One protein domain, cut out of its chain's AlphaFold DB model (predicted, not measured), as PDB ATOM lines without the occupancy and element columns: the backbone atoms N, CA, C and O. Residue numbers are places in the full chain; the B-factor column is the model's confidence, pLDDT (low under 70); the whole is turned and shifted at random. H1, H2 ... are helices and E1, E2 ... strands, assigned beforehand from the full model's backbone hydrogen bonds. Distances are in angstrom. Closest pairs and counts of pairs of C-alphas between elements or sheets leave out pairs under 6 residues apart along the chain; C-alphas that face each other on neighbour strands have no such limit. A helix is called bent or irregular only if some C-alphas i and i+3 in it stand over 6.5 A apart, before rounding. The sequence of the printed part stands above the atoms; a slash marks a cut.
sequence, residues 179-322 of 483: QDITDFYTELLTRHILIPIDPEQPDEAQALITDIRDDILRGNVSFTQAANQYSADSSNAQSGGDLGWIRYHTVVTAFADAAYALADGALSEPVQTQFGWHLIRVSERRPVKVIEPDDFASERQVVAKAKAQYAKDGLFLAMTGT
ATOM      1  N   GLN A 179     122.161 126.378 135.514       91.38
ATOM      2  CA  GLN A 179     123.241 125.530 135.014       91.38
ATOM      3  C   GLN A 179     123.835 126.080 133.712       91.38
ATOM      4  O   GLN A 179     125.051 126.109 133.571       91.38
ATOM      5  N   ASP A 180     123.010 126.601 132.795       92.00
ATOM      6  CA  ASP A 180     123.505 127.215 131.556       92.00
ATOM      7  C   ASP A 180     124.425 128.414 131.822       92.00
ATOM      8  O   ASP A 180     125.334 128.682 131.034       92.00
ATOM      9  N   ILE A 181     124.183 129.155 132.909       93.31
ATOM     10  CA  ILE A 181     125.028 130.282 133.315       93.31
ATOM     11  C   ILE A 181     126.358 129.750 133.846       93.31
ATOM     12  O   ILE A 181     127.410 130.223 133.420       93.31
ATOM     13  N   THR A 182     126.329 128.745 134.720       92.62
ATOM     14  CA  THR A 182     127.542 128.088 135.223       92.62
ATOM     15  C   THR A 182     128.376 127.490 134.084       92.62
ATOM     16  O   THR A 182     129.578 127.751 133.992       92.62
ATOM     17  N   ASP A 183     127.744 126.758 133.169       92.62
ATOM     18  CA  ASP A 183     128.385 126.128 132.013       92.62
ATOM     19  C   ASP A 183     129.012 127.158 131.072       92.62
ATOM     20  O   ASP A 183     130.127 126.965 130.586       92.62
ATOM     21  N   PHE A 184     128.349 128.300 130.864       92.00
ATOM     22  CA  PHE A 184     128.878 129.380 130.032       92.00
ATOM     23  C   PHE A 184     130.231 129.914 130.532       92.00
ATOM     24  O   PHE A 184     131.064 130.344 129.726       92.00
ATOM     25  N   TYR A 185     130.463 129.861 131.846       93.56
ATOM     26  CA  TYR A 185     131.704 130.284 132.495       93.56
ATOM     27  C   TYR A 185     132.624 129.122 132.901       93.56
ATOM     28  O   TYR A 185     133.629 129.352 133.578       93.56
ATOM     29  N   THR A 186     132.328 127.900 132.460       95.25
ATOM     30  CA  THR A 186     133.141 126.702 132.701       95.25
ATOM     31  C   THR A 186     133.864 126.293 131.424       95.25
ATOM     32  O   THR A 186     133.279 126.293 130.345       95.25
ATOM     33  N   GLU A 187     135.140 125.945 131.531       97.19
ATOM     34  CA  GLU A 187     135.929 125.339 130.460       97.19
ATOM     35  C   GLU A 187     136.027 123.825 130.659       97.19
ATOM     36  O   GLU A 187     136.143 123.360 131.794       97.19
ATOM     37  N   LEU A 188     136.031 123.071 129.558       97.75
ATOM     38  CA  LEU A 188     136.182 121.614 129.549       97.75
ATOM     39  C   LEU A 188     137.464 121.219 128.814       97.75
ATOM     40  O   LEU A 188     137.641 121.585 127.652       97.75
ATOM     41  N   LEU A 189     138.334 120.438 129.451       97.69
ATOM     42  CA  LEU A 189     139.470 119.806 128.786       97.69
ATOM     43  C   LEU A 189     138.956 118.622 127.964       97.69
ATOM     44  O   LEU A 189     138.587 117.585 128.525       97.69
ATOM     45  N   THR A 190     138.897 118.790 126.647       98.06
ATOM     46  CA  THR A 190     138.110 117.915 125.769       98.06
ATOM     47  C   THR A 190     138.960 117.290 124.675       98.06
ATOM     48  O   THR A 190     139.807 117.948 124.076       98.06
ATOM     49  N   ARG A 191     138.697 116.015 124.379       98.19
ATOM     50  CA  ARG A 191     139.197 115.328 123.185       98.19
ATOM     51  C   ARG A 191     138.042 114.874 122.313       98.19
ATOM     52  O   ARG A 191     136.962 114.584 122.835       98.19
ATOM     53  N   HIS A 192     138.274 114.763 121.010       98.50
ATOM     54  CA  HIS A 192     137.265 114.260 120.084       98.50
ATOM     55  C   HIS A 192     137.818 113.397 118.946       98.50
ATOM     56  O   HIS A 192     139.001 113.459 118.616       98.50
ATOM     57  N   ILE A 193     136.938 112.591 118.354       98.62
ATOM     58  CA  ILE A 193     137.163 111.862 117.101       98.62
ATOM     59  C   ILE A 193     136.072 112.302 116.136       98.62
ATOM     60  O   ILE A 193     134.902 112.152 116.473       98.62
ATOM     61  N   LEU A 194     136.449 112.804 114.957       98.00
ATOM     62  CA  LEU A 194     135.519 113.224 113.911       98.00
ATOM     63  C   LEU A 194     135.543 112.239 112.738       98.00
ATOM     64  O   LEU A 194     136.588 112.057 112.119       98.00
ATOM     65  N   ILE A 195     134.383 111.692 112.378       97.88
ATOM     66  CA  ILE A 195     134.167 110.937 111.140       97.88
ATOM     67  C   ILE A 195     133.287 111.782 110.210       97.88
ATOM     68  O   ILE A 195     132.139 112.073 110.564       97.88
ATOM     69  N   PRO A 196     133.796 112.222 109.047       94.50
ATOM     70  CA  PRO A 196     133.030 113.035 108.118       94.50
ATOM     71  C   PRO A 196     131.894 112.203 107.518       94.50
ATOM     72  O   PRO A 196     132.017 110.991 107.355       94.50
ATOM     73  N   ILE A 197     130.786 112.859 107.190       92.31
ATOM     74  CA  ILE A 197     129.675 112.213 106.487       92.31
ATOM     75  C   ILE A 197     129.945 112.314 104.989       92.31
ATOM     76  O   ILE A 197     130.045 113.422 104.461       92.31
ATOM     77  N   ASP A 198     130.034 111.166 104.320       89.38
ATOM     78  CA  ASP A 198     129.935 111.103 102.865       89.38
ATOM     79  C   ASP A 198     128.454 111.268 102.473       89.38
ATOM     80  O   ASP A 198     127.622 110.464 102.906       89.38
ATOM     81  N   PRO A 199     128.082 112.297 101.688       83.94
ATOM     82  CA  PRO A 199     126.709 112.474 101.228       83.94
ATOM     83  C   PRO A 199     126.159 111.284 100.430       83.94
ATOM     84  O   PRO A 199     124.945 111.093 100.405       83.94
ATOM     85  N   GLU A 200     127.020 110.501  99.773       88.94
ATOM     86  CA  GLU A 200     126.613 109.311  99.020       88.94
ATOM     87  C   GLU A 200     126.359 108.103  99.933       88.94
ATOM     88  O   GLU A 200     125.586 107.214  99.576       88.94
ATOM     89  N   GLN A 201     126.987 108.073 101.115       87.44
ATOM     90  CA  GLN A 201     126.964 106.944 102.053       87.44
ATOM     91  C   GLN A 201     126.847 107.427 103.513       87.44
ATOM     92  O   GLN A 201     127.730 107.184 104.340       87.44
ATOM     93  N   PRO A 202     125.751 108.120 103.874       82.94
ATOM     94  CA  PRO A 202     125.648 108.791 105.170       82.94
ATOM     95  C   PRO A 202     125.621 107.830 106.367       82.94
ATOM     96  O   PRO A 202     126.072 108.192 107.458       82.94
ATOM     97  N   ASP A 203     125.126 106.609 106.159       90.75
ATOM     98  CA  ASP A 203     124.978 105.598 107.206       90.75
ATOM     99  C   ASP A 203     126.324 104.967 107.607       90.75
ATOM    100  O   ASP A 203     126.500 104.558 108.757       90.75
ATOM    101  N   GLU A 204     127.312 104.936 106.703       94.44
ATOM    102  CA  GLU A 204     128.624 104.330 106.975       94.44
ATOM    103  C   GLU A 204     129.400 105.099 108.043       94.44
ATOM    104  O   GLU A 204     130.011 104.501 108.930       94.44
ATOM    105  N   ALA A 205     129.318 106.431 108.017       94.81
ATOM    106  CA  ALA A 205     129.963 107.279 109.012       94.81
ATOM    107  C   ALA A 205     129.410 107.023 110.425       94.81
ATOM    108  O   ALA A 205     130.176 106.997 111.393       94.81
ATOM    109  N   GLN A 206     128.095 106.800 110.544       95.75
ATOM    110  CA  GLN A 206     127.448 106.490 111.821       95.75
ATOM    111  C   GLN A 206     127.804 105.081 112.316       95.75
ATOM    112  O   GLN A 206     128.045 104.888 113.510       95.75
ATOM    113  N   ALA A 207     127.844 104.093 111.421       96.81
ATOM    114  CA  ALA A 207     128.257 102.739 111.775       96.81
ATOM    115  C   ALA A 207     129.712 102.728 112.270       96.81
ATOM    116  O   ALA A 207     129.984 102.267 113.377       96.81
ATOM    117  N   LEU A 208     130.621 103.357 111.519       97.50
ATOM    118  CA  LEU A 208     132.043 103.409 111.851       97.50
ATOM    119  C   LEU A 208     132.307 104.085 113.200       97.50
ATOM    120  O   LEU A 208     133.048 103.551 114.024       97.50
ATOM    121  N   ILE A 209     131.707 105.252 113.462       98.12
ATOM    122  CA  ILE A 209     131.902 105.935 114.749       98.12
ATOM    123  C   ILE A 209     131.346 105.102 115.920       98.12
ATOM    124  O   ILE A 209     131.903 105.132 117.019       98.12
ATOM    125  N   THR A 210     130.274 104.335 115.692       98.12
ATOM    126  CA  THR A 210     129.681 103.453 116.705       98.12
ATOM    127  C   THR A 210     130.612 102.280 117.007       98.12
ATOM    128  O   THR A 210     130.888 102.017 118.176       98.12
ATOM    129  N   ASP A 211     131.185 101.651 115.982       98.12
ATOM    130  CA  ASP A 211     132.161 100.568 116.143       98.12
ATOM    131  C   ASP A 211     133.430 101.049 116.867       98.12
ATOM    132  O   ASP A 211     133.901 100.401 117.805       98.12
ATOM    133  N   ILE A 212     133.939 102.236 116.508       98.31
ATOM    134  CA  ILE A 212     135.080 102.865 117.191       98.31
ATOM    135  C   ILE A 212     134.775 103.067 118.678       98.31
ATOM    136  O   ILE A 212     135.618 102.784 119.534       98.31
ATOM    137  N   ARG A 213     133.576 103.560 119.008       98.38
ATOM    138  CA  ARG A 213     133.154 103.761 120.398       98.38
ATOM    139  C   ARG A 213     133.171 102.450 121.171       98.38
ATOM    140  O   ARG A 213     133.714 102.389 122.273       98.38
ATOM    141  N   ASP A 214     132.573 101.424 120.590       98.31
ATOM    142  CA  ASP A 214     132.472 100.099 121.174       98.31
ATOM    143  C   ASP A 214     133.849  99.483 121.439       98.31
ATOM    144  O   ASP A 214     134.093  98.951 122.523       98.31
ATOM    145  N   ASP A 215     134.781  99.609 120.496       98.31
ATOM    146  CA  ASP A 215     136.152  99.138 120.673       98.31
ATOM    147  C   ASP A 215     136.903  99.906 121.767       98.31
ATOM    148  O   ASP A 215     137.661  99.300 122.530       98.31
ATOM    149  N   ILE A 216     136.652 101.211 121.912       98.06
ATOM    150  CA  ILE A 216     137.190 102.001 123.028       98.06
ATOM    151  C   ILE A 216     136.614 101.512 124.363       98.06
ATOM    152  O   ILE A 216     137.364 101.341 125.326       98.06
ATOM    153  N   LEU A 217     135.303 101.263 124.438       97.19
ATOM    154  CA  LEU A 217     134.641 100.798 125.662       97.19
ATOM    155  C   LEU A 217     135.076  99.384 126.071       97.19
ATOM    156  O   LEU A 217     135.205  99.106 127.262       97.19
ATOM    157  N   ARG A 218     135.340  98.504 125.098       97.69
ATOM    158  CA  ARG A 218     135.870  97.149 125.330       97.69
ATOM    159  C   ARG A 218     137.372  97.134 125.643       97.69
ATOM    160  O   ARG A 218     137.888  96.103 126.061       97.69
ATOM    161  N   GLY A 219     138.071  98.256 125.453       96.56
ATOM    162  CA  GLY A 219     139.520  98.361 125.641       96.56
ATOM    163  C   GLY A 219     140.348  97.757 124.503       96.56
ATOM    164  O   GLY A 219     141.546  97.541 124.678       96.56
ATOM    165  N   ASN A 220     139.734  97.504 123.342       97.69
ATOM    166  CA  ASN A 220     140.407  96.992 122.144       97.69
ATOM    167  C   ASN A 220     141.355  98.038 121.535       97.69
ATOM    168  O   ASN A 220     142.382  97.691 120.955       97.69
ATOM    169  N   VAL A 221     141.020  99.323 121.684       97.75
ATOM    170  CA  VAL A 221     141.826 100.460 121.227       97.75
ATOM    171  C   VAL A 221     141.720 101.608 122.230       97.75
ATOM    172  O   VAL A 221     140.670 101.840 122.827       97.75
ATOM    173  N   SER A 222     142.804 102.353 122.446       97.69
ATOM    174  CA  SER A 222     142.720 103.585 123.240       97.69
ATOM    175  C   SER A 222     142.075 104.719 122.436       97.69
ATOM    176  O   SER A 222     142.198 104.775 121.213       97.69
ATOM    177  N   PHE A 223     141.459 105.686 123.124       97.88
ATOM    178  CA  PHE A 223     140.894 106.877 122.473       97.88
ATOM    179  C   PHE A 223     141.939 107.606 121.613       97.88
ATOM    180  O   PHE A 223     141.657 107.973 120.480       97.88
ATOM    181  N   THR A 224     143.164 107.768 122.125       97.56
ATOM    182  CA  THR A 224     144.276 108.403 121.402       97.56
ATOM    183  C   THR A 224     144.624 107.657 120.115       97.56
ATOM    184  O   THR A 224     144.799 108.287 119.079       97.56
ATOM    185  N   GLN A 225     144.708 106.323 120.158       97.88
ATOM    186  CA  GLN A 225     144.982 105.519 118.963       97.88
ATOM    187  C   GLN A 225     143.850 105.641 117.940       97.88
ATOM    188  O   GLN A 225     144.125 105.869 116.766       97.88
ATOM    189  N   ALA A 226     142.594 105.559 118.386       98.00
ATOM    190  CA  ALA A 226     141.439 105.724 117.511       98.00
ATOM    191  C   ALA A 226     141.392 107.129 116.886       98.00
ATOM    192  O   ALA A 226     141.161 107.260 115.688       98.00
ATOM    193  N   ALA A 227     141.687 108.180 117.656       98.00
ATOM    194  CA  ALA A 227     141.765 109.545 117.144       98.00
ATOM    195  C   ALA A 227     142.872 109.709 116.092       98.00
ATOM    196  O   ALA A 227     142.604 110.241 115.017       98.00
ATOM    197  N   ASN A 228     144.078 109.200 116.364       97.06
ATOM    198  CA  ASN A 228     145.199 109.244 115.423       97.06
ATOM    199  C   ASN A 228     144.890 108.503 114.111       97.06
ATOM    200  O   ASN A 228     145.387 108.897 113.057       97.06
ATOM    201  N   GLN A 229     144.129 107.407 114.190       97.31
ATOM    202  CA  GLN A 229     143.848 106.528 113.057       97.31
ATOM    203  C   GLN A 229     142.655 106.990 112.216       97.31
ATOM    204  O   GLN A 229     142.723 106.915 110.992       97.31
ATOM    205  N   TYR A 230     141.567 107.423 112.856       97.44
ATOM    206  CA  TYR A 230     140.277 107.606 112.187       97.44
ATOM    207  C   TYR A 230     139.810 109.061 112.106       97.44
ATOM    208  O   TYR A 230     138.971 109.368 111.264       97.44
ATOM    209  N   SER A 231     140.307 109.962 112.961       97.69
ATOM    210  CA  SER A 231     139.768 111.324 113.016       97.69
ATOM    211  C   SER A 231     140.151 112.138 111.779       97.69
ATOM    212  O   SER A 231     141.332 112.302 111.470       97.69
ATOM    213  N   ALA A 232     139.157 112.723 111.114       96.62
ATOM    214  CA  ALA A 232     139.358 113.640 109.993       96.62
ATOM    215  C   ALA A 232     139.751 115.065 110.424       96.62
ATOM    216  O   ALA A 232     140.091 115.895 109.580       96.62
ATOM    217  N   ASP A 233     139.745 115.366 111.726       95.62
ATOM    218  CA  ASP A 233     140.296 116.620 112.239       95.62
ATOM    219  C   ASP A 233     141.831 116.573 112.234       95.62
ATOM    220  O   ASP A 233     142.472 116.306 113.249       95.62
ATOM    221  N   SER A 234     142.431 116.855 111.076       92.00
ATOM    222  CA  SER A 234     143.886 116.780 110.882       92.00
ATOM    223  C   SER A 234     144.698 117.650 111.849       92.00
ATOM    224  O   SER A 234     145.864 117.349 112.099       92.00
ATOM    225  N   SER A 235     144.100 118.713 112.401       93.00
ATOM    226  CA  SER A 235     144.790 119.626 113.310       93.00
ATOM    227  C   SER A 235     145.003 119.013 114.690       93.00
ATOM    228  O   SER A 235     146.022 119.297 115.313       93.00
ATOM    229  N   ASN A 236     144.084 118.154 115.144       95.06
ATOM    230  CA  ASN A 236     144.117 117.587 116.495       95.06
ATOM    231  C   ASN A 236     144.261 116.060 116.508       95.06
ATOM    232  O   ASN A 236     144.647 115.496 117.533       95.06
ATOM    233  N   ALA A 237     144.007 115.380 115.381       95.00
ATOM    234  CA  ALA A 237     144.051 113.924 115.261       95.00
ATOM    235  C   ALA A 237     145.363 113.352 115.796       95.00
ATOM    236  O   ALA A 237     145.313 112.520 116.687       95.00
ATOM    237  N   GLN A 238     146.518 113.866 115.349       94.69
ATOM    238  CA  GLN A 238     147.852 113.389 115.757       94.69
ATOM    239  C   GLN A 238     148.193 113.647 117.233       94.69
ATOM    240  O   GLN A 238     149.109 113.033 117.781       94.69
ATOM    241  N   SER A 239     147.460 114.542 117.892       95.56
ATOM    242  CA  SER A 239     147.553 114.793 119.332       95.56
ATOM    243  C   SER A 239     146.503 113.998 120.115       95.56
ATOM    244  O   SER A 239     146.119 114.386 121.216       95.56
ATOM    245  N   GLY A 240     146.012 112.881 119.565       95.56
ATOM    246  CA  GLY A 240     144.980 112.064 120.197       95.56
ATOM    247  C   GLY A 240     143.603 112.720 120.227       95.56
ATOM    248  O   GLY A 240     142.807 112.403 121.113       95.56
ATOM    249  N   GLY A 241     143.341 113.652 119.308       96.75
ATOM    250  CA  GLY A 241     142.090 114.402 119.231       96.75
ATOM    251  C   GLY A 241     141.969 115.530 120.253       96.75
ATOM    252  O   GLY A 241     140.852 115.941 120.555       96.75
ATOM    253  N   ASP A 242     143.073 115.992 120.841       97.06
ATOM    254  CA  ASP A 242     143.066 116.996 121.910       97.06
ATOM    255  C   ASP A 242     142.658 118.390 121.409       97.06
ATOM    256  O   ASP A 242     143.354 118.987 120.595       97.06
ATOM    257  N   LEU A 243     141.535 118.909 121.916       96.56
ATOM    258  CA  LEU A 243     141.051 120.268 121.645       96.56
ATOM    259  C   LEU A 243     141.529 121.280 122.696       96.56
ATOM    260  O   LEU A 243     141.259 122.478 122.578       96.56
ATOM    261  N   GLY A 244     142.199 120.816 123.751       96.62
ATOM    262  CA  GLY A 244     142.513 121.616 124.920       96.62
ATOM    263  C   GLY A 244     141.258 122.025 125.695       96.62
ATOM    264  O   GLY A 244     140.277 121.284 125.795       96.62
ATOM    265  N   TRP A 245     141.310 123.220 126.284       97.12
ATOM    266  CA  TRP A 245     140.211 123.801 127.051       97.12
ATOM    267  C   TRP A 245     139.212 124.488 126.122       97.12
ATOM    268  O   TRP A 245     139.490 125.561 125.586       97.12
ATOM    269  N   ILE A 246     138.036 123.888 125.963       95.88
ATOM    270  CA  ILE A 246     136.937 124.460 125.181       95.88
ATOM    271  C   ILE A 246     135.946 125.190 126.085       95.88
ATOM    272  O   ILE A 246     135.815 124.879 127.269       95.88
ATOM    273  N   ARG A 247     135.204 126.137 125.507       93.62
ATOM    274  CA  ARG A 247     134.022 126.753 126.124       93.62
ATOM    275  C   ARG A 247     132.787 126.410 125.307       93.62
ATOM    276  O   ARG A 247     132.878 126.139 124.113       93.62
ATOM    277  N   TYR A 248     131.615 126.546 125.917       89.69
ATOM    278  CA  TYR A 248     130.335 126.271 125.265       89.69
ATOM    279  C   TYR A 248     130.187 126.989 123.908       89.69
ATOM    280  O   TYR A 248     129.674 126.430 122.950       89.69
ATOM    281  N   HIS A 249     130.700 128.217 123.796       85.31
ATOM    282  CA  HIS A 249     130.600 129.056 122.597       85.31
ATOM    283  C   HIS A 249     131.795 128.945 121.628       85.31
ATOM    284  O   HIS A 249     131.880 129.745 120.698       85.31
ATOM    285  N   THR A 250     132.739 128.017 121.838       88.31
ATOM    286  CA  THR A 250     133.919 127.847 120.956       88.31
ATOM    287  C   THR A 250     133.827 126.645 120.016       88.31
ATOM    288  O   THR A 250     134.653 126.529 119.117       88.31
ATOM    289  N   VAL A 251     132.855 125.754 120.215       90.44
ATOM    290  CA  VAL A 251     132.579 124.576 119.361       90.44
ATOM    291  C   VAL A 251     131.234 124.763 118.654       90.44
ATOM    292  O   VAL A 251     130.810 125.902 118.552       90.44
ATOM    293  N   VAL A 252     130.531 123.743 118.153       88.81
ATOM    294  CA  VAL A 252     129.152 123.868 117.595       88.81
ATOM    295  C   VAL A 252     128.103 123.332 118.574       88.81
ATOM    296  O   VAL A 252     128.439 122.491 119.402       88.81
ATOM    297  N   THR A 253     126.853 123.818 118.522       88.31
ATOM    298  CA  THR A 253     125.888 123.647 119.632       88.31
ATOM    299  C   THR A 253     125.664 122.190 120.013       88.31
ATOM    300  O   THR A 253     125.774 121.856 121.186       88.31
ATOM    301  N   ALA A 254     125.468 121.307 119.029       91.38
ATOM    302  CA  ALA A 254     125.293 119.878 119.278       91.38
ATOM    303  C   ALA A 254     126.514 119.235 119.968       91.38
ATOM    304  O   ALA A 254     126.352 118.397 120.852       91.38
ATOM    305  N   PHE A 255     127.733 119.667 119.622       95.44
ATOM    306  CA  PHE A 255     128.956 119.223 120.295       95.44
ATOM    307  C   PHE A 255     129.015 119.755 121.732       95.44
ATOM    308  O   PHE A 255     129.306 118.995 122.652       95.44
ATOM    309  N   ALA A 256     128.744 121.050 121.935       93.56
ATOM    310  CA  ALA A 256     128.763 121.671 123.259       93.56
ATOM    311  C   ALA A 256     127.755 121.001 124.201       93.56
ATOM    312  O   ALA A 256     128.128 120.590 125.293       93.56
ATOM    313  N   ASP A 257     126.507 120.834 123.764       92.81
ATOM    314  CA  ASP A 257     125.452 120.216 124.572       92.81
ATOM    315  C   ASP A 257     125.843 118.804 125.021       92.81
ATOM    316  O   ASP A 257     125.716 118.468 126.199       92.81
ATOM    317  N   ALA A 258     126.403 118.001 124.111       96.31
ATOM    318  CA  ALA A 258     126.887 116.668 124.445       96.31
ATOM    319  C   ALA A 258     128.094 116.702 125.394       96.31
ATOM    320  O   ALA A 258     128.114 115.955 126.367       96.31
ATOM    321  N   ALA A 259     129.078 117.576 125.158       97.06
ATOM    322  CA  ALA A 259     130.267 117.688 126.002       97.06
ATOM    323  C   ALA A 259     129.923 118.123 127.437       97.06
ATOM    324  O   ALA A 259     130.408 117.530 128.396       97.06
ATOM    325  N   TYR A 260     129.065 119.133 127.601       95.56
ATOM    326  CA  TYR A 260     128.695 119.653 128.920       95.56
ATOM    327  C   TYR A 260     127.790 118.698 129.707       95.56
ATOM    328  O   TYR A 260     127.848 118.703 130.937       95.56
ATOM    329  N   ALA A 261     127.041 117.829 129.021       95.19
ATOM    330  CA  ALA A 261     126.272 116.757 129.646       95.19
ATOM    331  C   ALA A 261     127.137 115.588 130.169       95.19
ATOM    332  O   ALA A 261     126.641 114.771 130.947       95.19
ATOM    333  N   LEU A 262     128.413 115.484 129.768       96.25
ATOM    334  CA  LEU A 262     129.304 114.411 130.216       96.25
ATOM    335  C   LEU A 262     129.873 114.655 131.614       96.25
ATOM    336  O   LEU A 262     130.303 115.755 131.965       96.25
ATOM    337  N   ALA A 263     129.979 113.571 132.381       94.94
ATOM    338  CA  ALA A 263     130.832 113.529 133.559       94.94
ATOM    339  C   ALA A 263     132.318 113.493 133.163       94.94
ATOM    340  O   ALA A 263     132.685 113.008 132.088       94.94
ATOM    341  N   ASP A 264     133.184 113.956 134.059       94.38
ATOM    342  CA  ASP A 264     134.628 113.906 133.846       94.38
ATOM    343  C   ASP A 264     135.098 112.448 133.698       94.38
ATOM    344  O   ASP A 264     134.714 111.551 134.448       94.38
ATOM    345  N   GLY A 265     135.916 112.201 132.680       93.19
ATOM    346  CA  GLY A 265     136.394 110.884 132.274       93.19
ATOM    347  C   GLY A 265     135.463 110.112 131.332       93.19
ATOM    348  O   GLY A 265     135.931 109.131 130.742       93.19
ATOM    349  N   ALA A 266     134.205 110.539 131.156       94.62
ATOM    350  CA  ALA A 266     133.206 109.832 130.356       94.62
ATOM    351  C   ALA A 266     133.378 110.033 128.839       94.62
ATOM    352  O   ALA A 266     133.936 111.030 128.375       94.62
ATOM    353  N   LEU A 267     132.873 109.061 128.075       96.94
ATOM    354  CA  LEU A 267     132.816 109.052 126.612       96.94
ATOM    355  C   LEU A 267     131.364 109.250 126.156       96.94
ATOM    356  O   LEU A 267     130.467 108.584 126.678       96.94
ATOM    357  N   SER A 268     131.129 110.134 125.186       98.19
ATOM    358  CA  SER A 268     129.792 110.373 124.630       98.19
ATOM    359  C   SER A 268     129.249 109.187 123.836       98.19
ATOM    360  O   SER A 268     129.986 108.303 123.400       98.19
ATOM    361  N   GLU A 269     127.938 109.196 123.606       97.94
ATOM    362  CA  GLU A 269     127.359 108.558 122.418       97.94
ATOM    363  C   GLU A 269     127.826 109.287 121.141       97.94
ATOM    364  O   GLU A 269     128.318 110.418 121.242       97.94
ATOM    365  N   PRO A 270     127.697 108.692 119.942       97.81
ATOM    366  CA  PRO A 270     127.952 109.402 118.694       97.81
ATOM    367  C   PRO A 270     127.100 110.671 118.568       97.81
ATOM    368  O   PRO A 270     125.877 110.634 118.702       97.81
ATOM    369  N   VAL A 271     127.746 111.805 118.292       97.81
ATOM    370  CA  VAL A 271     127.103 113.123 118.181       97.81
ATOM    371  C   VAL A 271     127.209 113.623 116.750       97.81
ATOM    372  O   VAL A 271     128.307 113.852 116.250       97.81
ATOM    373  N   GLN A 272     126.078 113.838 116.084       94.88
ATOM    374  CA  GLN A 272     126.067 114.399 114.736       94.88
ATOM    375  C   GLN A 272     126.163 115.930 114.771       94.88
ATOM    376  O   GLN A 272     125.452 116.603 115.518       94.88
ATOM    377  N   THR A 273     127.015 116.494 113.920       92.81
ATOM    378  CA  THR A 273     127.110 117.937 113.653       92.81
ATOM    379  C   THR A 273     127.207 118.183 112.144       92.81
ATOM    380  O   THR A 273     127.294 117.236 111.364       92.81
ATOM    381  N   GLN A 274     127.282 119.448 111.711       86.81
ATOM    382  CA  GLN A 274     127.508 119.777 110.298       86.81
ATOM    383  C   GLN A 274     128.872 119.318 109.749       86.81
ATOM    384  O   GLN A 274     129.075 119.350 108.540       86.81
ATOM    385  N   PHE A 275     129.812 118.922 110.614       89.94
ATOM    386  CA  PHE A 275     131.126 118.416 110.200       89.94
ATOM    387  C   PHE A 275     131.166 116.892 110.045       89.94
ATOM    388  O   PHE A 275     132.129 116.366 109.498       89.94
ATOM    389  N   GLY A 276     130.148 116.188 110.545       93.81
ATOM    390  CA  GLY A 276     130.110 114.731 110.608       93.81
ATOM    391  C   GLY A 276     129.730 114.217 111.993       93.81
ATOM    392  O   GLY A 276     129.110 114.933 112.785       93.81
ATOM    393  N   TRP A 277     130.113 112.978 112.283       97.62
ATOM    394  CA  TRP A 277     129.891 112.314 113.561       97.62
ATOM    395  C   TRP A 277     131.084 112.455 114.497       97.62
ATOM    396  O   TRP A 277     132.230 112.314 114.082       97.62
ATOM    397  N   HIS A 278     130.800 112.697 115.773       98.25
ATOM    398  CA  HIS A 278     131.798 112.962 116.802       98.25
ATOM    399  C   HIS A 278     131.686 111.962 117.948       98.25
ATOM    400  O   HIS A 278     130.583 111.683 118.418       98.25
ATOM    401  N   LEU A 279     132.822 111.495 118.460       98.50
ATOM    402  CA  LEU A 279     132.929 110.989 119.833       98.50
ATOM    403  C   LEU A 279     133.672 112.000 120.677       98.50
ATOM    404  O   LEU A 279     134.718 112.489 120.266       98.50
ATOM    405  N   ILE A 280     133.156 112.272 121.869       98.56
ATOM    406  CA  ILE A 280     133.644 113.333 122.743       98.56
ATOM    407  C   ILE A 280     134.052 112.719 124.076       98.56
ATOM    408  O   ILE A 280     133.316 111.922 124.656       98.56
ATOM    409  N   ARG A 281     135.221 113.114 124.580       98.00
ATOM    410  CA  ARG A 281     135.693 112.746 125.914       98.00
ATOM    411  C   ARG A 281     136.098 113.986 126.692       98.00
ATOM    412  O   ARG A 281     137.007 114.705 126.280       98.00
ATOM    413  N   VAL A 282     135.477 114.191 127.849       97.56
ATOM    414  CA  VAL A 282     135.834 115.268 128.782       97.56
ATOM    415  C   VAL A 282     136.748 114.687 129.848       97.56
ATOM    416  O   VAL A 282     136.422 113.670 130.445       97.56
ATOM    417  N   SER A 283     137.921 115.280 130.054       95.75
ATOM    418  CA  SER A 283     138.885 114.811 131.063       95.75
ATOM    419  C   SER A 283     138.793 115.602 132.363       95.75
ATOM    420  O   SER A 283     138.963 115.028 133.431       95.75
ATOM    421  N   GLU A 284     138.539 116.905 132.263       95.94
ATOM    422  CA  GLU A 284     138.510 117.833 133.393       95.94
ATOM    423  C   GLU A 284     137.589 119.013 133.065       95.94
ATOM    424  O   GLU A 284     137.438 119.383 131.896       95.94
ATOM    425  N   ARG A 285     137.022 119.639 134.095       96.38
ATOM    426  CA  ARG A 285     136.283 120.901 134.001       96.38
ATOM    427  C   ARG A 285     136.810 121.926 134.995       96.38
ATOM    428  O   ARG A 285     137.126 121.586 136.132       96.38
ATOM    429  N   ARG A 286     136.858 123.199 134.596       95.19
ATOM    430  CA  ARG A 286     137.277 124.299 135.479       95.19
ATOM    431  C   ARG A 286     136.437 125.563 135.282       95.19
ATOM    432  O   ARG A 286     136.156 125.924 134.138       95.19
ATOM    433  N   PRO A 287     136.072 126.287 136.350       94.38
ATOM    434  CA  PRO A 287     135.442 127.594 136.213       94.38
ATOM    435  C   PRO A 287     136.475 128.650 135.792       94.38
ATOM    436  O   PRO A 287     137.543 128.772 136.388       94.38
ATOM    437  N   VAL A 288     136.142 129.454 134.785       93.25
ATOM    438  CA  VAL A 288     136.898 130.663 134.397       93.25
ATOM    439  C   VAL A 288     136.439 131.867 135.215       93.25
ATOM    440  O   VAL A 288     137.219 132.768 135.522       93.25
ATOM    441  N   LYS A 289     135.150 131.887 135.557       91.06
ATOM    442  CA  LYS A 289     134.526 132.863 136.445       91.06
ATOM    443  C   LYS A 289     133.483 132.119 137.270       91.06
ATOM    444  O   LYS A 289     132.609 131.469 136.706       91.06
ATOM    445  N   VAL A 290     133.578 132.213 138.591       88.62
ATOM    446  CA  VAL A 290     132.506 131.747 139.475       88.62
ATOM    447  C   VAL A 290     131.445 132.841 139.501       88.62
ATOM    448  O   VAL A 290     131.766 134.006 139.739       88.62
ATOM    449  N   ILE A 291     130.210 132.481 139.164       91.06
ATOM    450  CA  ILE A 291     129.051 133.364 139.278       91.06
ATOM    451  C   ILE A 291     128.282 132.911 140.507       91.06
ATOM    452  O   ILE A 291     127.870 131.752 140.573       91.06
ATOM    453  N   GLU A 292     128.101 133.813 141.463       91.06
ATOM    454  CA  GLU A 292     127.278 133.532 142.631       91.06
ATOM    455  C   GLU A 292     125.791 133.503 142.231       91.06
ATOM    456  O   GLU A 292     125.391 134.240 141.322       91.06
ATOM    457  N   PRO A 293     124.940 132.698 142.896       90.75
ATOM    458  CA  PRO A 293     123.516 132.607 142.565       90.75
ATOM    459  C   PRO A 293     122.792 133.962 142.523       90.75
ATOM    460  O   PRO A 293     121.931 134.175 141.668       90.75
ATOM    461  N   ASP A 294     123.188 134.899 143.387       93.62
ATOM    462  CA  ASP A 294     122.633 136.256 143.442       93.62
ATOM    463  C   ASP A 294     122.861 137.049 142.137       93.62
ATOM    464  O   ASP A 294     122.051 137.904 141.769       93.62
ATOM    465  N   ASP A 295     123.912 136.723 141.377       92.50
ATOM    466  CA  ASP A 295     124.251 137.386 140.115       92.50
ATOM    467  C   ASP A 295     123.568 136.750 138.892       92.50
ATOM    468  O   ASP A 295     123.550 137.360 137.812       92.50
ATOM    469  N   PHE A 296     122.957 135.564 139.023       93.19
ATOM    470  CA  PHE A 296     122.377 134.817 137.895       93.19
ATOM    471  C   PHE A 296     121.336 135.620 137.125       93.19
ATOM    472  O   PHE A 296     121.288 135.559 135.897       93.19
ATOM    473  N   ALA A 297     120.515 136.417 137.811       91.00
ATOM    474  CA  ALA A 297     119.517 137.254 137.151       91.00
ATOM    475  C   ALA A 297     120.155 138.269 136.182       91.00
ATOM    476  O   ALA A 297     119.634 138.484 135.084       91.00
ATOM    477  N   SER A 298     121.293 138.856 136.565       90.50
ATOM    478  CA  SER A 298     122.017 139.829 135.741       90.50
ATOM    479  C   SER A 298     122.745 139.162 134.566       90.50
ATOM    480  O   SER A 298     122.740 139.686 133.448       90.50
ATOM    481  N   GLU A 299     123.290 137.964 134.787       93.19
ATOM    482  CA  GLU A 299     124.043 137.204 133.787       93.19
ATOM    483  C   GLU A 299     123.131 136.512 132.765       93.19
ATOM    484  O   GLU A 299     123.504 136.359 131.599       93.19
ATOM    485  N   ARG A 300     121.891 136.165 133.141       92.69
ATOM    486  CA  ARG A 300     120.946 135.445 132.270       92.69
ATOM    487  C   ARG A 300     120.743 136.132 130.922       92.69
ATOM    488  O   ARG A 300     120.678 135.458 129.900       92.69
ATOM    489  N   GLN A 301     120.685 137.466 130.889       89.25
ATOM    490  CA  GLN A 301     120.537 138.217 129.635       89.25
ATOM    491  C   GLN A 301     121.789 138.148 128.749       89.25
ATOM    492  O   GLN A 301     121.676 138.071 127.523       89.25
ATOM    493  N   VAL A 302     122.979 138.170 129.358       90.12
ATOM    494  CA  VAL A 302     124.262 138.065 128.650       90.12
ATOM    495  C   VAL A 302     124.388 136.681 128.022       90.12
ATOM    496  O   VAL A 302     124.643 136.573 126.820       90.12
ATOM    497  N   VAL A 303     124.124 135.638 128.812       91.31
ATOM    498  CA  VAL A 303     124.172 134.238 128.372       91.31
ATOM    499  C   VAL A 303     123.099 133.959 127.318       91.31
ATOM    500  O   VAL A 303     123.415 133.377 126.282       91.31
ATOM    501  N   ALA A 304     121.866 134.446 127.501       90.25
ATOM    502  CA  ALA A 304     120.792 134.303 126.513       90.25
ATOM    503  C   ALA A 304     121.182 134.895 125.157       90.25
ATOM    504  O   ALA A 304     121.036 134.246 124.122       90.25
ATOM    505  N   LYS A 305     121.727 136.117 125.154       88.44
ATOM    506  CA  LYS A 305     122.172 136.777 123.924       88.44
ATOM    507  C   LYS A 305     123.330 136.028 123.263       88.44
ATOM    508  O   LYS A 305     123.338 135.903 122.041       88.44
ATOM    509  N   ALA A 306     124.288 135.540 124.049       88.56
ATOM    510  CA  ALA A 306     125.414 134.769 123.535       88.56
ATOM    511  C   ALA A 306     124.956 133.433 122.928       88.56
ATOM    512  O   ALA A 306     125.310 133.150 121.786       88.56
ATOM    513  N   LYS A 307     124.111 132.660 123.629       86.75
ATOM    514  CA  LYS A 307     123.547 131.401 123.114       86.75
ATOM    515  C   LYS A 307     122.695 131.620 121.859       86.75
ATOM    516  O   LYS A 307     122.837 130.865 120.905       86.75
ATOM    517  N   ALA A 308     121.871 132.668 121.815       88.19
ATOM    518  CA  ALA A 308     121.077 133.003 120.630       88.19
ATOM    519  C   ALA A 308     121.950 133.360 119.415       88.19
ATOM    520  O   ALA A 308     121.709 132.883 118.305       88.19
ATOM    521  N   GLN A 309     122.980 134.187 119.622       87.00
ATOM    522  CA  GLN A 309     123.929 134.548 118.567       87.00
ATOM    523  C   GLN A 309     124.668 133.310 118.052       87.00
ATOM    524  O   GLN A 309     124.759 133.098 116.850       87.00
ATOM    525  N   TYR A 310     125.112 132.462 118.967       85.12
ATOM    526  CA  TYR A 310     125.805 131.228 118.653       85.12
ATOM    527  C   TYR A 310     124.942 130.218 117.882       85.12
ATOM    528  O   TYR A 310     125.393 129.659 116.886       85.12
ATOM    529  N   ALA A 311     123.680 130.033 118.281       85.12
ATOM    530  CA  ALA A 311     122.735 129.187 117.553       85.12
ATOM    531  C   ALA A 311     122.523 129.687 116.113       85.12
ATOM    532  O   ALA A 311     122.455 128.893 115.176       85.12
ATOM    533  N   LYS A 312     122.467 131.011 115.924       88.81
ATOM    534  CA  LYS A 312     122.397 131.628 114.595       88.81
ATOM    535  C   LYS A 312     123.674 131.388 113.785       88.81
ATOM    536  O   LYS A 312     123.577 131.032 112.616       88.81
ATOM    537  N   ASP A 313     124.848 131.540 114.394       86.62
ATOM    538  CA  ASP A 313     126.130 131.306 113.721       86.62
ATOM    539  C   ASP A 313     126.281 129.835 113.301       86.62
ATOM    540  O   ASP A 313     126.690 129.559 112.175       86.62
ATOM    541  N   GLY A 314     125.865 128.891 114.154       84.94
ATOM    542  CA  GLY A 314     125.810 127.466 113.824       84.94
ATOM    543  C   GLY A 314     124.842 127.160 112.680       84.94
ATOM    544  O   GLY A 314     125.199 126.438 111.750       84.94
ATOM    545  N   LEU A 315     123.649 127.767 112.698       87.44
ATOM    546  CA  LEU A 315     122.682 127.669 111.603       87.44
ATOM    547  C   LEU A 315     123.272 128.186 110.282       87.44
ATOM    548  O   LEU A 315     123.104 127.555 109.242       87.44
ATOM    549  N   PHE A 316     123.959 129.328 110.308       89.88
ATOM    550  CA  PHE A 316     124.567 129.892 109.104       89.88
ATOM    551  C   PHE A 316     125.701 129.018 108.604       89.88
ATOM    552  O   PHE A 316     125.711 128.690 107.426       89.88
ATOM    553  N   LEU A 317     126.578 128.555 109.492       85.44
ATOM    554  CA  LEU A 317     127.662 127.651 109.134       85.44
ATOM    555  C   LEU A 317     127.151 126.352 108.494       85.44
ATOM    556  O   LEU A 317     127.753 125.881 107.536       85.44
ATOM    557  N   ALA A 318     126.028 125.805 108.965       83.38
ATOM    558  CA  ALA A 318     125.409 124.630 108.351       83.38
ATOM    559  C   ALA A 318     124.912 124.888 106.913       83.38
ATOM    560  O   ALA A 318     124.946 123.982 106.089       83.38
ATOM    561  N   MET A 319     124.483 126.116 106.591       85.75
ATOM    562  CA  MET A 319     124.073 126.497 105.229       85.75
ATOM    563  C   MET A 319     125.259 126.903 104.343       85.75
ATOM    564  O   MET A 319     125.267 126.632 103.142       85.75
ATOM    565  N   THR A 320     126.259 127.578 104.915       83.38
ATOM    566  CA  THR A 320     127.388 128.127 104.158       83.38
ATOM    567  C   THR A 320     128.554 127.153 104.014       83.38
ATOM    568  O   THR A 320     129.323 127.327 103.086       83.38
ATOM    569  N   GLY A 321     128.675 126.148 104.890       74.81
ATOM    570  CA  GLY A 321     129.713 125.103 104.960       74.81
ATOM    571  C   GLY A 321     130.758 125.083 103.837       74.81
ATOM    572  O   GLY A 321     131.681 125.894 103.829       74.81
ATOM    573  N   THR A 322     130.630 124.136 102.906       68.62
ATOM    574  CA  THR A 322     131.486 124.016 101.708       68.62
ATOM    575  C   THR A 322     131.029 124.904 100.548       68.62
ATOM    576  O   THR A 322     131.677 124.933  99.503       68.62
TER     577      THR A 322
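AT A GLANCE: This is residues 179 to 322 of the 483 residues of the protein "PpiC domain-containing protein" of bacterium (UniProt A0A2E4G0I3). A strongly twisted, curled sheet of four antiparallel strands, in the order E2, E1, E4, E3, has the helical hairpin of H2 and H3 over one face and H4 on the other, three layers with helices on both faces. The long helix H5 runs past H4 and little H1, off the sheet. The 144 printed residues include five named helices and four named strands, in the order H1, E1, H2, H3, E2, H4, E3, E4, H5; the class is mixed. The whole is compact, radius of gyration of the C-alphas 16.2 A, spanning 48 by 34 by 22 A.

IN THESE COORDINATES: E4, residues 276 to 287, is 29.1 A long and bends by 73 degrees at 283; E1, 186 to 195, is 26.7 A. E2 is 242 to 247 and E3 271 to 273. H1, 179 to 184, begins at C-alpha (123.241, 125.530, 135.014). H2 is 202 to 218, 25.4 A; H3 223 to 230; H4 253 to 261. H5, 293 to 320, 38.9 A, ends at C-alpha (127.388, 128.127, 104.158); it is irregular, C-alphas 294 and 297 being 7.1 A apart.

HOW THE PARTS SIT: Within hydrogen-bond range are N 191 and O 281 of E1 and E4, 2.9 A; N 190 and O 244 of E1 and E2, 3.0 A; N 271 and O 278 of the hairpin E3 and E4, 2.8 A. H2 is over E1 and E4, height 9.5 A; its closest C-alphas to E4 are Gln 206 and Trp 277, 6.6 A. H3 is over E1, height 7.9 A, closest C-alphas Ala 227 and Ile 193, 5.2 A. H4 is on the sheet, with C-alphas Ala 259 and Ile 280 closest to E4, 6.4 A; H1 only grazes it. H5 touches H1 at a steep tilt of 63 degrees, closest C-alphas Val 303 and Ile 181, 6.4 A. Every O i to N i+4 pair is within range in H1, H3 and H4; H2 has 12 of 13, H5 20 of 24.

THE WHOLE: The farthest C-alphas, Glu 200 and Asp 294, are 52.1 A apart. The printed part has no cut; the link H3 to E2 is long. Residue 322 is under 70 in pLDDT.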